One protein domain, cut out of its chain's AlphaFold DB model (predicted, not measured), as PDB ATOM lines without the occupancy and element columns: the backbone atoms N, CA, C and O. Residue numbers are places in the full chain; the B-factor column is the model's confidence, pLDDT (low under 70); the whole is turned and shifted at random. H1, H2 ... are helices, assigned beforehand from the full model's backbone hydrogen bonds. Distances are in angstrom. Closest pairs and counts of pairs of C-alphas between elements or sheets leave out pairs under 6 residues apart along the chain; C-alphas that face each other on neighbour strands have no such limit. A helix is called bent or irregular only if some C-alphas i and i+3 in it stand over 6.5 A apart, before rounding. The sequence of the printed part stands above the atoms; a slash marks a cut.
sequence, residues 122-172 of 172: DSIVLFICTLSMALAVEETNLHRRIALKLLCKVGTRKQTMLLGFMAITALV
ATOM      1  N   ASP A 122      83.010 113.737 322.356       93.44
ATOM      2  CA  ASP A 122      82.416 112.881 321.322       93.44
ATOM      3  C   ASP A 122      80.884 112.925 321.335       93.44
ATOM      4  O   ASP A 122      80.255 112.934 320.285       93.44
ATOM      5  N   SER A 123      80.265 113.055 322.513       93.69
ATOM      6  CA  SER A 123      78.811 113.175 322.652       93.69
ATOM      7  C   SER A 123      78.218 114.346 321.860       93.69
ATOM      8  O   SER A 123      77.215 114.160 321.177       93.69
ATOM      9  N   ILE A 124      78.822 115.540 321.907       92.25
ATOM     10  CA  ILE A 124      78.300 116.714 321.183       92.25
ATOM     11  C   ILE A 124      78.491 116.541 319.677       92.25
ATOM     12  O   ILE A 124      77.583 116.848 318.905       92.25
ATOM     13  N   VAL A 125      79.626 115.977 319.258       93.38
ATOM     14  CA  VAL A 125      79.871 115.643 317.849       93.38
ATOM     15  C   VAL A 125      78.843 114.624 317.353       93.38
ATOM     16  O   VAL A 125      78.260 114.819 316.291       93.38
ATOM     17  N   LEU A 126      78.529 113.593 318.143       95.44
ATOM     18  CA  LEU A 126      77.489 112.611 317.827       95.44
ATOM     19  C   LEU A 126      76.097 113.249 317.723       95.44
ATOM     20  O   LEU A 126      75.341 112.912 316.810       95.44
ATOM     21  N   PHE A 127      75.755 114.201 318.593       94.19
ATOM     22  CA  PHE A 127      74.503 114.951 318.461       94.19
ATOM     23  C   PHE A 127      74.461 115.764 317.163       94.19
ATOM     24  O   PHE A 127      73.474 115.704 316.436       94.19
ATOM     25  N   ILE A 128      75.540 116.465 316.812       95.12
ATOM     26  CA  ILE A 128      75.605 117.235 315.559       95.12
ATOM     27  C   ILE A 128      75.502 116.300 314.345       95.12
ATOM     28  O   ILE A 128      74.741 116.574 313.417       95.12
ATOM     29  N   CYS A 129      76.200 115.163 314.367       95.81
ATOM     30  CA  CYS A 129      76.138 114.153 313.313       95.81
ATOM     31  C   CYS A 129      74.735 113.556 313.162       95.81
ATOM     32  O   CYS A 129      74.250 113.420 312.042       95.81
ATOM     33  N   THR A 130      74.058 113.219 314.262       95.69
ATOM     34  CA  THR A 130      72.701 112.648 314.212       95.69
ATOM     35  C   THR A 130      71.668 113.669 313.740       95.69
ATOM     36  O   THR A 130      70.826 113.322 312.913       95.69
ATOM     37  N   LEU A 131      71.770 114.931 314.169       95.50
ATOM     38  CA  LEU A 131      70.932 116.021 313.657       95.50
ATOM     39  C   LEU A 131      71.174 116.262 312.159       95.50
ATOM     40  O   LEU A 131      70.220 116.330 311.387       95.50
ATOM     41  N   SER A 132      72.436 116.310 311.722       96.50
ATOM     42  CA  SER A 132      72.783 116.436 310.300       96.50
ATOM     43  C   SER A 132      72.277 115.249 309.477       96.50
ATOM     44  O   SER A 132      71.799 115.432 308.358       96.50
ATOM     45  N   MET A 133      72.366 114.032 310.016       95.75
ATOM     46  CA  MET A 133      71.861 112.821 309.371       95.75
ATOM     47  C   MET A 133      70.331 112.847 309.264       95.75
ATOM     48  O   MET A 133      69.785 112.478 308.225       95.75
ATOM     49  N   ALA A 134      69.632 113.323 310.299       94.50
ATOM     50  CA  ALA A 134      68.181 113.489 310.272       94.50
ATOM     51  C   ALA A 134      67.741 114.467 309.169       94.50
ATOM     52  O   ALA A 134      66.842 114.135 308.398       94.50
ATOM     53  N   LEU A 135      68.431 115.605 309.026       94.25
ATOM     54  CA  LEU A 135      68.178 116.578 307.956       94.25
ATOM     55  C   LEU A 135      68.462 115.992 306.563       94.25
ATOM     56  O   LEU A 135      67.664 116.148 305.644       94.25
ATOM     57  N   ALA A 136      69.549 115.232 306.396       94.88
ATOM     58  CA  ALA A 136      69.833 114.554 305.128       94.88
ATOM     59  C   ALA A 136      68.728 113.543 304.741       94.88
ATOM     60  O   ALA A 136      68.343 113.411 303.573       94.88
ATOM     61  N   VAL A 137      68.175 112.830 305.726       93.88
ATOM     62  CA  VAL A 137      67.039 111.910 305.541       93.88
ATOM     63  C   VAL A 137      65.733 112.663 305.235       93.88
ATOM     64  O   VAL A 137      64.870 112.150 304.506       93.88
ATOM     65  N   GLU A 138      65.579 113.877 305.759       92.00
ATOM     66  CA  GLU A 138      64.451 114.762 305.469       92.00
ATOM     67  C   GLU A 138      64.457 115.206 304.001       92.00
ATOM     68  O   GLU A 138      63.477 114.951 303.290       92.00
ATOM     69  N   GLU A 139      65.585 115.732 303.518       91.50
ATOM     70  CA  GLU A 139      65.762 116.217 302.140       91.50
ATOM     71  C   GLU A 139      65.577 115.104 301.094       91.50
ATOM     72  O   GLU A 139      64.931 115.283 300.055       91.50
ATOM     73  N   THR A 140      66.039 113.886 301.395       91.62
ATOM     74  CA  THR A 140      65.821 112.718 300.519       91.62
ATOM     75  C   THR A 140      64.359 112.248 300.478       91.62
ATOM     76  O   THR A 140      64.025 111.309 299.744       91.62
ATOM     77  N   ASN A 141      63.458 112.892 301.237       89.12
ATOM     78  CA  ASN A 141      62.044 112.536 301.377       89.12
ATOM     79  C   ASN A 141      61.841 111.053 301.750       89.12
ATOM     80  O   ASN A 141      60.793 110.445 301.475       89.12
ATOM     81  N   LEU A 142      62.853 110.446 302.379       91.12
ATOM     82  CA  LEU A 142      62.861 109.028 302.715       91.12
ATOM     83  C   LEU A 142      61.790 108.727 303.769       91.12
ATOM     84  O   LEU A 142      61.071 107.731 303.651       91.12
ATOM     85  N   HIS A 143      61.605 109.652 304.718       89.69
ATOM     86  CA  HIS A 143      60.554 109.614 305.736       89.69
ATOM     87  C   HIS A 143      59.162 109.389 305.114       89.69
ATOM     88  O   HIS A 143      58.408 108.520 305.556       89.69
ATOM     89  N   ARG A 144      58.843 110.091 304.014       88.12
ATOM     90  CA  ARG A 144      57.553 109.978 303.319       88.12
ATOM     91  C   ARG A 144      57.399 108.622 302.637       88.12
ATOM     92  O   ARG A 144      56.335 108.012 302.734       88.12
ATOM     93  N   ARG A 145      58.450 108.118 301.979       92.62
ATOM     94  CA  ARG A 145      58.428 106.791 301.331       92.62
ATOM     95  C   ARG A 145      58.200 105.671 302.350       92.62
ATOM     96  O   ARG A 145      57.417 104.760 302.083       92.62
ATOM     97  N   ILE A 146      58.855 105.748 303.506       89.94
ATOM     98  CA  ILE A 146      58.705 104.771 304.592       89.94
ATOM     99  C   ILE A 146      57.303 104.865 305.206       89.94
ATOM    100  O   ILE A 146      56.640 103.839 305.347       89.94
ATOM    101  N   ALA A 147      56.805 106.076 305.475       87.38
ATOM    102  CA  ALA A 147      55.464 106.287 306.022       87.38
ATOM    103  C   ALA A 147      54.363 105.699 305.120       87.38
ATOM    104  O   ALA A 147      53.464 105.018 305.607       87.38
ATOM    105  N   LEU A 148      54.461 105.895 303.799       87.00
ATOM    106  CA  LEU A 148      53.527 105.307 302.832       87.00
ATOM    107  C   LEU A 148      53.590 103.770 302.820       87.00
ATOM    108  O   LEU A 148      52.544 103.123 302.846       87.00
ATOM    109  N   LYS A 149      54.793 103.175 302.837       88.00
ATOM    110  CA  LYS A 149      54.961 101.708 302.889       88.00
ATOM    111  C   LYS A 149      54.390 101.104 304.174       88.00
ATOM    112  O   LYS A 149      53.711 100.079 304.117       88.00
ATOM    113  N   LEU A 150      54.644 101.735 305.319       85.75
ATOM    114  CA  LEU A 150      54.123 101.291 306.612       85.75
ATOM    115  C   LEU A 150      52.599 101.420 306.674       85.75
ATOM    116  O   LEU A 150      51.940 100.489 307.126       85.75
ATOM    117  N   LEU A 151      52.029 102.508 306.148       85.38
ATOM    118  CA  LEU A 151      50.579 102.712 306.123       85.38
ATOM    119  C   LEU A 151      49.859 101.654 305.271       85.38
ATOM    120  O   LEU A 151      48.806 101.160 305.670       85.38
ATOM    121  N   CYS A 152      50.443 101.256 304.138       84.56
ATOM    122  CA  CYS A 152      49.914 100.152 303.335       84.56
ATOM    123  C   CYS A 152      50.033  98.790 304.042       84.56
ATOM    124  O   CYS A 152      49.165  97.944 303.849       84.56
ATOM    125  N   LYS A 153      51.073  98.570 304.860       84.12
ATOM    126  CA  LYS A 153      51.303  97.294 305.564       84.12
ATOM    127  C   LYS A 153      50.477  97.145 306.849       84.12
ATOM    128  O   LYS A 153      50.035  96.047 307.159       84.12
ATOM    129  N   VAL A 154      50.279  98.235 307.590       82.44
ATOM    130  CA  VAL A 154      49.564  98.271 308.882       82.44
ATOM    131  C   VAL A 154      48.059  98.523 308.701       82.44
ATOM    132  O   VAL A 154      47.256  98.147 309.557       82.44
ATOM    133  N   GLY A 155      47.655  99.107 307.569       76.00
ATOM    134  CA  GLY A 155      46.270  99.480 307.288       76.00
ATOM    135  C   GLY A 155      45.849 100.785 307.978       76.00
ATOM    136  O   GLY A 155      46.501 101.289 308.887       76.00
ATOM    137  N   THR A 156      44.727 101.365 307.551       76.38
ATOM    138  CA  THR A 156      44.229 102.689 307.988       76.38
ATOM    139  C   THR A 156      43.510 102.694 309.347       76.38
ATOM    140  O   THR A 156      42.854 103.679 309.702       76.38
ATOM    141  N   ARG A 157      43.608 101.618 310.142       84.19
ATOM    142  CA  ARG A 157      42.966 101.538 311.465       84.19
ATOM    143  C   ARG A 157      43.790 102.303 312.508       84.19
ATOM    144  O   ARG A 157      44.904 101.914 312.842       84.19
ATOM    145  N   LYS A 158      43.199 103.364 313.072       78.06
ATOM    146  CA  LYS A 158      43.827 104.271 314.060       78.06
ATOM    147  C   LYS A 158      44.440 103.536 315.266       78.06
ATOM    148  O   LYS A 158      45.507 103.921 315.729       78.06
ATOM    149  N   GLN A 159      43.797 102.464 315.741       85.69
ATOM    150  CA  GLN A 159      44.259 101.672 316.891       85.69
ATOM    151  C   GLN A 159      45.605 100.972 316.632       85.69
ATOM    152  O   GLN A 159      46.471 100.981 317.499       85.69
ATOM    153  N   THR A 160      45.819 100.420 315.434       83.50
ATOM    154  CA  THR A 160      47.050  99.682 315.100       83.50
ATOM    155  C   THR A 160      48.251 100.617 314.931       83.50
ATOM    156  O   THR A 160      49.366 100.266 315.307       83.50
ATOM    157  N   MET A 161      48.029 101.839 314.433       86.69
ATOM    158  CA  MET A 161      49.078 102.858 314.328       86.69
ATOM    159  C   MET A 161      49.526 103.358 315.713       86.69
ATOM    160  O   MET A 161      50.724 103.510 315.950       86.69
ATOM    161  N   LEU A 162      48.577 103.551 316.639       89.38
ATOM    162  CA  LEU A 162      48.870 103.959 318.016       89.38
ATOM    163  C   LEU A 162      49.613 102.859 318.795       89.38
ATOM    164  O   LEU A 162      50.599 103.147 319.466       89.38
ATOM    165  N   LEU A 163      49.182 101.597 318.647       88.06
ATOM    166  CA  LEU A 163      49.864 100.440 319.240       88.06
ATOM    167  C   LEU A 163      51.303 100.303 318.733       88.06
ATOM    168  O   LEU A 163      52.194 100.019 319.525       88.06
ATOM    169  N   GLY A 164      51.546 100.555 317.442       87.06
ATOM    170  CA  GLY A 164      52.899 100.573 316.883       87.06
ATOM    171  C   GLY A 164      53.786 101.641 317.529       87.06
ATOM    172  O   GLY A 164      54.911 101.346 317.916       87.06
ATOM    173  N   PHE A 165      53.270 102.860 317.707       86.56
ATOM    174  CA  PHE A 165      54.014 103.941 318.362       86.56
ATOM    175  C   PHE A 165      54.324 103.629 319.835       86.56
ATOM    176  O   PHE A 165      55.454 103.815 320.289       86.56
ATOM    177  N   MET A 166      53.341 103.094 320.565       92.00
ATOM    178  CA  MET A 166      53.514 102.685 321.960       92.00
ATOM    179  C   MET A 166      54.510 101.531 322.107       92.00
ATOM    180  O   MET A 166      55.368 101.592 322.979       92.00
ATOM    181  N   ALA A 167      54.450 100.517 321.239       92.69
ATOM    182  CA  ALA A 167      55.376  99.386 321.270       92.69
ATOM    183  C   ALA A 167      56.824  99.801 320.970       92.69
ATOM    184  O   ALA A 167      57.737  99.318 321.630       92.69
ATOM    185  N   ILE A 168      57.040 100.715 320.017       92.75
ATOM    186  CA  ILE A 168      58.380 101.252 319.732       92.75
ATOM    187  C   ILE A 168      58.906 102.034 320.940       92.75
ATOM    188  O   ILE A 168      60.041 101.821 321.341       92.75
ATOM    189  N   THR A 169      58.073 102.889 321.548       91.94
ATOM    190  CA  THR A 169      58.456 103.668 322.742       91.94
ATOM    191  C   THR A 169      58.720 102.777 323.956       91.94
ATOM    192  O   THR A 169      59.542 103.124 324.784       91.94
ATOM    193  N   ALA A 170      58.038 101.634 324.077       93.88
ATOM    194  CA  ALA A 170      58.264 100.676 325.160       93.88
ATOM    195  C   ALA A 170      59.526  99.813 324.968       93.88
ATOM    196  O   ALA A 170      60.001  99.218 325.931       93.88
ATOM    197  N   LEU A 171      60.022  99.692 323.731       93.94
ATOM    198  CA  LEU A 171      61.236  98.940 323.392       93.94
ATOM    199  C   LEU A 171      62.502  99.809 323.349       93.94
ATOM    200  O   LEU A 171      63.597  99.253 323.427       93.94
ATOM    201  N   VAL A 172      62.351 101.126 323.170       83.00
ATOM    202  CA  VAL A 172      63.416 102.142 323.286       83.00
ATOM    203  C   VAL A 172      63.679 102.452 324.751       83.00
ATOM    204  O   VAL A 172      64.876 102.531 325.102       83.00
TER     205      VAL A 172
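This is residues 122 to 172 of the 172 residues of an uncharacterized protein of Ancylostoma caninum (UniProt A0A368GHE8). Three helices follow one another round an open, flat arch: H1 and H2 make a corner near residues 137 to 143, and H3 folds back from a second corner near residues 154 to 160, with the middle of the arch empty. H1 is the long free arm on one side, H2 makes the top, and H3 is the returning arm on the other side, apart from H1. The printed part has 51 residues, with three named helices in the order H1, H2, H3 and no named strand, and the class is all helix. It is only just loose, close to extended, with a radius of gyration of the C-alphas of 14.5 A, and the C-alphas span 41 by 27 by 12 A.

Start at C-alpha 122, at (82.416, 112.881, 321.322), where H1 begins; it holds residues 122 to 139 and is 25.6 A long from first to last C-alpha. With 18 residues it is the longest helix. Past Thr 140 and Asn 141, look for C-alpha 142 at (62.861, 109.028, 302.715), where H2 begins; it runs through residues 142 to 154 and is 18.2 A long. After residues 155 to 157 comes H3, residues 158 to 171, 20.5 A long, which ends at C-alpha 171, at (61.236, 98.940, 323.392). None of the three helices is bent or irregular.

Look first at residues 137 to 143, where H1 and H2 are close but not clearly touching, with 1 pair of C-alphas within 8 A. Their closest C-alphas, those of Val 137 and His 143, are 6.9 A apart, and their lines stand about perpendicular, at 74 degrees. Go on along H2 to residues 154 to 160, where H2 and H3 are also close but not clearly touching, with 2 pairs of C-alphas within 8 A. Their closest C-alphas, those of Val 154 and Thr 160, are 6.9 A apart. H2 and H3 run opposite ways at a steep tilt of 64 degrees, and their centres are 14.9 A apart. H1 and H3 are apart. In H1, H2 and H3 every backbone O of residue i is within hydrogen-bond range of the N of residue i+4, for the pairs inside the helix.

The outline is flat, and the two C-alphas farthest apart, those of Asp 122 and Arg 157, are 42.2 A apart. From the first printed C-alpha, Asp 122, to the last, Val 172, it is 21.9 A; Val 172 is the chain's last residue. Residues 122 to 133, which belong to H1, stand free, and so do residues 165 to 172, of which 165 to 171 belong to H3. The links from H1 to H2 and from H2 to H3 are both tight. The printed part has no cut. The mean pLDDT of the printed part is 89.7, and no printed residue is under 70.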